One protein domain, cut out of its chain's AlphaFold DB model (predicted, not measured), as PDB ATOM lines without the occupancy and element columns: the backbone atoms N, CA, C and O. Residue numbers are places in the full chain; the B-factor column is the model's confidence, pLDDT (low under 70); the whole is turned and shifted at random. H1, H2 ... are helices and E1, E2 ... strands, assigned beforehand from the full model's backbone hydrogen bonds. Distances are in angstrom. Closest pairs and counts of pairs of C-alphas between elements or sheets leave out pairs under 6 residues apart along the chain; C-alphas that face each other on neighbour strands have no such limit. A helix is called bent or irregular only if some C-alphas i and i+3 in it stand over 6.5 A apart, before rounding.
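AT A GLANCE: This is residues 14 to 71 of the 75 residues of an uncharacterized protein of Ignavibacteria bacterium CG1_02_37_35 (UniProt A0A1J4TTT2). A sharply bent strand, E2, is the middle of a small branched antiparallel sheet, with E1 beside its first part, E3 beside its last part and E4 between; short helix H1 packs on the sheet, and the long loop 47 to 63 lies towards the end away from E1. The 58 printed residues, under half in named elements, run E1 E2 E3 E4 H1, mostly strand. The whole is compact, radius of gyration of the C-alphas 11.2 A, spanning 31 by 21 by 19 A.

IN THESE COORDINATES: E1, residues 21 to 25, begins at C-alpha (15.154, -40.154, -42.091) and measures 13.1 A. E2, residues 28 to 36, 14.5 A, bends by 113 degrees at residue 33. E3 is residues 44 to 46, E4 64 to 66. H1, residues 67 to 71, ends at C-alpha (2.744, -43.849, -38.345).

HOW THE PARTS SIT: E1, E2 and E3 form a meander, each strand the antiparallel neighbour of the one before; N 23 and O 30 are 2.8 A apart, N 35 and O 45 2.9 A, within hydrogen-bond range. E4 is antiparallel to E2, on the other side from E1, with N 31 and O 65 at 2.8 A. H1, its O i to N i+4 pair within range, is on the sheet at a height of 7.2 A; its closest C-alphas to E2 are Glu 67 and Asn 31, 5.1 A.

THE WHOLE: The farthest C-alphas, Gly 26 and Asp 53, are 32.1 A apart. The printed part has no cut, the link E3 to E4 is long, and no printed residue is under 70 in pLDDT.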
ATOM      1  N   ILE A  14      15.004 -34.470 -42.885       94.06
ATOM      2  CA  ILE A  14      14.716 -34.248 -41.459       94.06
ATOM      3  C   ILE A  14      14.623 -35.597 -40.736       94.06
ATOM      4  O   ILE A  14      14.629 -36.645 -41.374       94.06
ATOM      5  N   PHE A  15      14.535 -35.583 -39.406       95.12
ATOM      6  CA  PHE A  15      14.403 -36.799 -38.598       95.12
ATOM      7  C   PHE A  15      13.133 -36.747 -37.746       95.12
ATOM      8  O   PHE A  15      12.828 -35.695 -37.175       95.12
ATOM      9  N   ASN A  16      12.397 -37.861 -37.654       94.19
ATOM     10  CA  ASN A  16      11.256 -37.980 -36.734       94.19
ATOM     11  C   ASN A  16      11.700 -38.316 -35.295       94.19
ATOM     12  O   ASN A  16      12.889 -38.404 -34.985       94.19
ATOM     13  N   ASP A  17      10.739 -38.502 -34.388       95.12
ATOM     14  CA  ASP A  17      10.978 -38.846 -32.980       95.12
ATOM     15  C   ASP A  17      11.607 -40.236 -32.780       95.12
ATOM     16  O   ASP A  17      12.194 -40.498 -31.729       95.12
ATOM     17  N   LYS A  18      11.547 -41.095 -33.802       94.56
ATOM     18  CA  LYS A  18      12.227 -42.395 -33.861       94.56
ATOM     19  C   LYS A  18      13.619 -42.323 -34.503       94.56
ATOM     20  O   LYS A  18      14.276 -43.354 -34.621       94.56
ATOM     21  N   ASN A  19      14.094 -41.126 -34.864       95.44
ATOM     22  CA  ASN A  19      15.354 -40.902 -35.577       95.44
ATOM     23  C   ASN A  19      15.393 -41.565 -36.973       95.44
ATOM     24  O   ASN A  19      16.463 -41.924 -37.466       95.44
ATOM     25  N   GLU A  20      14.232 -41.718 -37.611       95.69
ATOM     26  CA  GLU A  20      14.101 -42.172 -39.000       95.69
ATOM     27  C   GLU A  20      14.259 -40.978 -39.946       95.69
ATOM     28  O   GLU A  20      13.852 -39.859 -39.617       95.69
ATOM     29  N   ARG A  21      14.880 -41.206 -41.106       96.19
ATOM     30  CA  ARG A  21      15.154 -40.154 -42.091       96.19
ATOM     31  C   ARG A  21      13.908 -39.879 -42.929       96.19
ATOM     32  O   ARG A  21      13.313 -40.788 -43.502       96.19
ATOM     33  N   LEU A  22      13.551 -38.607 -43.045       96.25
ATOM     34  CA  LEU A  22      12.393 -38.157 -43.803       96.25
ATOM     35  C   LEU A  22      12.810 -37.180 -44.897       96.25
ATOM     36  O   LEU A  22      13.508 -36.209 -44.615       96.25
ATOM     37  N   GLU A  23      12.341 -37.398 -46.117       95.12
ATOM     38  CA  GLU A  23      12.496 -36.471 -47.235       95.12
ATOM     39  C   GLU A  23      11.256 -35.578 -47.348       95.12
ATOM     40  O   GLU A  23      10.124 -36.067 -47.418       95.12
ATOM     41  N   VAL A  24      11.453 -34.257 -47.371       93.19
ATOM     42  CA  VAL A  24      10.355 -33.295 -47.539       93.19
ATOM     43  C   VAL A  24      10.293 -32.834 -48.993       93.19
ATOM     44  O   VAL A  24      11.164 -32.102 -49.465       93.19
ATOM     45  N   VAL A  25       9.230 -33.228 -49.696       90.56
ATOM     46  CA  VAL A  25       8.982 -32.895 -51.105       90.56
ATOM     47  C   VAL A  25       7.702 -32.063 -51.208       90.56
ATOM     48  O   VAL A  25       6.594 -32.580 -51.361       90.56
ATOM     49  N   GLY A  26       7.848 -30.738 -51.114       90.56
ATOM     50  CA  GLY A  26       6.709 -29.817 -51.067       90.56
ATOM     51  C   GLY A  26       5.910 -29.985 -49.771       90.56
ATOM     52  O   GLY A  26       6.467 -29.820 -48.690       90.56
ATOM     53  N   ASP A  27       4.625 -30.326 -49.890       92.56
ATOM     54  CA  ASP A  27       3.727 -30.585 -48.749       92.56
ATOM     55  C   ASP A  27       3.700 -32.071 -48.328       92.56
ATOM     56  O   ASP A  27       2.901 -32.464 -47.476       92.56
ATOM     57  N   ILE A  28       4.526 -32.917 -48.953       93.88
ATOM     58  CA  ILE A  28       4.588 -34.358 -48.692       93.88
ATOM     59  C   ILE A  28       5.873 -34.677 -47.928       93.88
ATOM     60  O   ILE A  28       6.956 -34.242 -48.315       93.88
ATOM     61  N   THR A  29       5.745 -35.488 -46.879       96.38
ATOM     62  CA  THR A  29       6.870 -36.034 -46.114       96.38
ATOM     63  C   THR A  29       6.949 -37.538 -46.347       96.38
ATOM     64  O   THR A  29       6.026 -38.271 -45.985       96.38
ATOM     65  N   LEU A  30       8.041 -37.987 -46.955       96.94
ATOM     66  CA  LEU A  30       8.318 -39.393 -47.239       96.94
ATOM     67  C   LEU A  30       9.290 -39.939 -46.195       96.94
ATOM     68  O   LEU A  30      10.246 -39.252 -45.846       96.94
ATOM     69  N   ASN A  31       9.064 -41.151 -45.701       97.06
ATOM     70  CA  ASN A  31       9.980 -41.827 -44.789       97.06
ATOM     71  C   ASN A  31      10.837 -42.813 -45.576       97.06
ATOM     72  O   ASN A  31      10.318 -43.785 -46.108       97.06
ATOM     73  N   ILE A  32      12.145 -42.569 -45.651       96.19
ATOM     74  CA  ILE A  32      13.055 -43.375 -46.482       96.19
ATOM     75  C   ILE A  32      13.453 -44.697 -45.817       96.19
ATOM     76  O   ILE A  32      14.193 -45.500 -46.387       96.19
ATOM     77  N   GLU A  33      13.005 -44.913 -44.581       97.06
ATOM     78  CA  GLU A  33      13.153 -46.192 -43.896       97.06
ATOM     79  C   GLU A  33      12.053 -47.193 -44.287       97.06
ATOM     80  O   GLU A  33      12.126 -48.360 -43.896       97.06
ATOM     81  N   TYR A  34      11.068 -46.765 -45.093       97.81
ATOM     82  CA  TYR A  34       9.942 -47.585 -45.538       97.81
ATOM     83  C   TYR A  34       9.554 -47.313 -46.995       97.81
ATOM     84  O   TYR A  34       9.708 -46.203 -47.496       97.81
ATOM     85  N   TRP A  35       8.992 -48.317 -47.663       97.62
ATOM     86  CA  TRP A  35       8.528 -48.228 -49.048       97.62
ATOM     87  C   TRP A  35       7.145 -48.857 -49.229       97.62
ATOM     88  O   TRP A  35       6.775 -49.814 -48.542       97.62
ATOM     89  N   ASP A  36       6.391 -48.314 -50.186       96.00
ATOM     90  CA  ASP A  36       5.042 -48.768 -50.516       96.00
ATOM     91  C   ASP A  36       5.075 -49.829 -51.621       96.00
ATOM     92  O   ASP A  36       5.490 -49.576 -52.754       96.00
ATOM     93  N   CYS A  37       4.556 -51.019 -51.341       94.06
ATOM     94  CA  CYS A  37       4.311 -52.036 -52.353       94.06
ATOM     95  C   CYS A  37       2.892 -51.954 -52.934       94.06
ATOM     96  O   CYS A  37       2.030 -51.200 -52.492       94.06
ATOM     97  N   GLU A  38       2.627 -52.770 -53.955       90.12
ATOM     98  CA  GLU A  38       1.325 -52.819 -54.641       90.12
ATOM     99  C   GLU A  38       0.314 -53.778 -53.992       90.12
ATOM    100  O   GLU A  38      -0.730 -54.080 -54.578       90.12
ATOM    101  N   CYS A  39       0.608 -54.318 -52.805       94.06
ATOM    102  CA  CYS A  39      -0.326 -55.217 -52.138       94.06
ATOM    103  C   CYS A  39      -1.595 -54.470 -51.708       94.06
ATOM    104  O   CYS A  39      -1.565 -53.316 -51.302       94.06
ATOM    105  N   THR A  40      -2.742 -55.149 -51.738       90.81
ATOM    106  CA  THR A  40      -3.992 -54.568 -51.211       90.81
ATOM    107  C   THR A  40      -3.978 -54.451 -49.685       90.81
ATOM    108  O   THR A  40      -4.626 -53.573 -49.131       90.81
ATOM    109  N   ASN A  41      -3.263 -55.354 -49.009       88.62
ATOM    110  CA  ASN A  41      -3.099 -55.378 -47.558       88.62
ATOM    111  C   ASN A  41      -1.623 -55.597 -47.231       88.62
ATOM    112  O   ASN A  41      -0.932 -56.308 -47.964       88.62
ATOM    113  N   ASP A  42      -1.188 -55.051 -46.103       87.75
ATOM    114  CA  ASP A  42       0.200 -55.039 -45.649       87.75
ATOM    115  C   ASP A  42       1.175 -54.508 -46.700       87.75
ATOM    116  O   ASP A  42       2.080 -55.214 -47.144       87.75
ATOM    117  N   TYR A  43       0.918 -53.282 -47.154       93.12
ATOM    118  CA  TYR A  43       1.625 -52.699 -48.287       93.12
ATOM    119  C   TYR A  43       2.842 -51.850 -47.915       93.12
ATOM    120  O   TYR A  43       3.574 -51.453 -48.808       93.12
ATOM    121  N   ILE A  44       3.082 -51.588 -46.630       96.75
ATOM    122  CA  ILE A  44       4.250 -50.832 -46.162       96.75
ATOM    123  C   ILE A  44       5.315 -51.819 -45.692       96.75
ATOM    124  O   ILE A  44       5.066 -52.619 -44.785       96.75
ATOM    125  N   HIS A  45       6.501 -51.740 -46.287       96.50
ATOM    126  CA  HIS A  45       7.663 -52.554 -45.933       96.50
ATOM    127  C   HIS A  45       8.804 -51.683 -45.423       96.50
ATOM    128  O   HIS A  45       8.908 -50.513 -45.781       96.50
ATOM    129  N   SER A  46       9.679 -52.255 -44.597       95.88
ATOM    130  CA  SER A  46      10.927 -51.585 -44.220       95.88
ATOM    131  C   SER A  46      11.920 -51.622 -45.384       95.88
ATOM    132  O   SER A  46      11.972 -52.603 -46.123       95.88
ATOM    133  N   ASN A  47      12.779 -50.610 -45.500       94.56
ATOM    134  CA  ASN A  47      13.884 -50.584 -46.465       94.56
ATOM    135  C   ASN A  47      14.939 -51.693 -46.249       94.56
ATOM    136  O   ASN A  47      15.797 -51.913 -47.100       94.56
ATOM    137  N   ILE A  48      14.877 -52.420 -45.127       95.56
ATOM    138  CA  ILE A  48      15.661 -53.644 -44.909       95.56
ATOM    139  C   ILE A  48      15.169 -54.768 -45.841       95.56
ATOM    140  O   ILE A  48      15.952 -55.624 -46.257       95.56
ATOM    141  N   GLU A  49      13.877 -54.773 -46.174       95.12
ATOM    142  CA  GLU A  49      13.250 -55.716 -47.093       95.12
ATOM    143  C   GLU A  49      13.319 -55.153 -48.515       95.12
ATOM    144  O   GLU A  49      12.515 -54.311 -48.896       95.12
ATOM    145  N   SER A  50      14.255 -55.630 -49.337       95.12
ATOM    146  CA  SER A  50      14.395 -55.134 -50.715       95.12
ATOM    147  C   SER A  50      13.327 -55.653 -51.683       95.12
ATOM    148  O   SER A  50      13.282 -55.221 -52.834       95.12
ATOM    149  N   ARG A  51      12.494 -56.612 -51.255       96.50
ATOM    150  CA  ARG A  51      11.481 -57.271 -52.084       96.50
ATOM    151  C   ARG A  51      10.289 -57.729 -51.248       96.50
ATOM    152  O   ARG A  51      10.472 -58.303 -50.180       96.50
ATOM    153  N   CYS A  52       9.079 -57.569 -51.778       95.94
ATOM    154  CA  CYS A  52       7.862 -58.125 -51.183       95.94
ATOM    155  C   CYS A  52       7.677 -59.600 -51.576       95.94
ATOM    156  O   CYS A  52       7.612 -59.923 -52.759       95.94
ATOM    157  N   ASP A  53       7.469 -60.496 -50.613       94.25
ATOM    158  CA  ASP A  53       7.232 -61.925 -50.891       94.25
ATOM    159  C   ASP A  53       5.853 -62.232 -51.507       94.25
ATOM    160  O   ASP A  53       5.626 -63.331 -52.015       94.25
ATOM    161  N   LYS A  54       4.906 -61.285 -51.454       94.38
ATOM    162  CA  LYS A  54       3.534 -61.478 -51.955       94.38
ATOM    163  C   LYS A  54       3.383 -61.053 -53.414       94.38
ATOM    164  O   LYS A  54       2.844 -61.809 -54.217       94.38
ATOM    165  N   CYS A  55       3.809 -59.831 -53.741       94.31
ATOM    166  CA  CYS A  55       3.675 -59.254 -55.082       94.31
ATOM    167  C   CYS A  55       4.998 -59.184 -55.852       94.31
ATOM    168  O   CYS A  55       4.998 -58.762 -57.004       94.31
ATOM    169  N   GLU A  56       6.108 -59.590 -55.231       95.25
ATOM    170  CA  GLU A  56       7.453 -59.613 -55.818       95.25
ATOM    171  C   GLU A  56       8.020 -58.243 -56.216       95.25
ATOM    172  O   GLU A  56       9.096 -58.194 -56.812       95.25
ATOM    173  N   ALA A  57       7.339 -57.148 -55.858       95.75
ATOM    174  CA  ALA A  57       7.820 -55.785 -56.060       95.75
ATOM    175  C   ALA A  57       9.167 -55.566 -55.358       95.75
ATOM    176  O   ALA A  57       9.347 -56.037 -54.234       95.75
ATOM    177  N   MET A  58      10.071 -54.840 -56.020       96.62
ATOM    178  CA  MET A  58      11.372 -54.434 -55.484       96.62
ATOM    179  C   MET A  58      11.288 -53.038 -54.873       96.62
ATOM    180  O   MET A  58      10.596 -52.186 -55.420       96.62
ATOM    181  N   GLU A  59      12.015 -52.796 -53.787       96.69
ATOM    182  CA  GLU A  59      12.078 -51.492 -53.109       96.69
ATOM    183  C   GLU A  59      12.528 -50.366 -54.057       96.69
ATOM    184  O   GLU A  59      11.865 -49.338 -54.134       96.69
ATOM    185  N   GLU A  60      13.553 -50.603 -54.880       95.31
ATOM    186  CA  GLU A  60      14.095 -49.610 -55.824       95.31
ATOM    187  C   GLU A  60      13.102 -49.147 -56.909       95.31
ATOM    188  O   GLU A  60      13.244 -48.060 -57.473       95.31
ATOM    189  N   ASP A  61      12.085 -49.963 -57.199       95.00
ATOM    190  CA  ASP A  61      11.043 -49.672 -58.190       95.00
ATOM    191  C   ASP A  61       9.829 -48.963 -57.571       95.00
ATOM    192  O   ASP A  61       8.836 -48.678 -58.255       95.00
ATOM    193  N   ARG A  62       9.859 -48.726 -56.257       95.56
ATOM    194  CA  ARG A  62       8.708 -48.298 -55.469       95.56
ATOM    195  C   ARG A  62       8.986 -47.005 -54.715       95.56
ATOM    196  O   ARG A  62      10.130 -46.680 -54.420       95.56
ATOM    197  N   PRO A  63       7.942 -46.202 -54.456       94.88
ATOM    198  CA  PRO A  63       8.123 -44.972 -53.712       94.88
ATOM    199  C   PRO A  63       8.357 -45.273 -52.229       94.88
ATOM    200  O   PRO A  63       7.795 -46.218 -51.675       94.88
ATOM    201  N   ASN A  64       9.123 -44.398 -51.581       97.06
ATOM    202  CA  ASN A  64       9.164 -44.323 -50.124       97.06
ATOM    203  C   ASN A  64       7.750 -44.067 -49.580       97.06
ATOM    204  O   ASN A  64       7.008 -43.256 -50.147       97.06
ATOM    205  N   SER A  65       7.392 -44.716 -48.474       97.12
ATOM    206  CA  SER A  65       6.070 -44.555 -47.864       97.12
ATOM    207  C   SER A  65       5.897 -43.161 -47.279       97.12
ATOM    208  O   SER A  65       6.851 -42.525 -46.816       97.12
ATOM    209  N   ARG A  66       4.658 -42.665 -47.235       96.88
ATOM    210  CA  ARG A  66       4.387 -41.401 -46.546       96.88
ATOM    211  C   ARG A  66       4.509 -41.581 -45.041       96.88
ATOM    212  O   ARG A  66       3.939 -42.506 -44.468       96.88
ATOM    213  N   GLU A  67       5.163 -40.634 -44.376       97.06
ATOM    214  CA  GLU A  67       5.391 -40.711 -42.928       97.06
ATOM    215  C   GLU A  67       4.084 -40.826 -42.126       97.06
ATOM    216  O   GLU A  67       4.018 -41.528 -41.120       97.06
ATOM    217  N   ASN A  68       3.008 -40.165 -42.562       96.31
ATOM    218  CA  ASN A  68       1.720 -40.277 -41.878       96.31
ATOM    219  C   ASN A  68       1.115 -41.687 -41.994       96.31
ATOM    220  O   ASN A  68       0.525 -42.160 -41.029       96.31
ATOM    221  N   GLU A  69       1.294 -42.367 -43.130       96.00
ATOM    222  CA  GLU A  69       0.794 -43.728 -43.349       96.00
ATOM    223  C   GLU A  69       1.620 -44.740 -42.552       96.00
ATOM    224  O   GLU A  69       1.046 -45.586 -41.872       96.00
ATOM    225  N   VAL A  70       2.951 -44.591 -42.528       96.50
ATOM    226  CA  VAL A  70       3.850 -45.397 -41.678       96.50
ATOM    227  C   VAL A  70       3.434 -45.292 -40.210       96.50
ATOM    228  O   VAL A  70       3.302 -46.300 -39.512       96.50
ATOM    229  N   ARG A  71       3.180 -44.071 -39.727       95.12
ATOM    230  CA  ARG A  71       2.744 -43.849 -38.345       95.12
ATOM    231  C   ARG A  71       1.396 -44.479 -38.044       95.12
ATOM    232  O   ARG A  71       1.246 -44.988 -36.945       95.12
TER     233      ARG A  71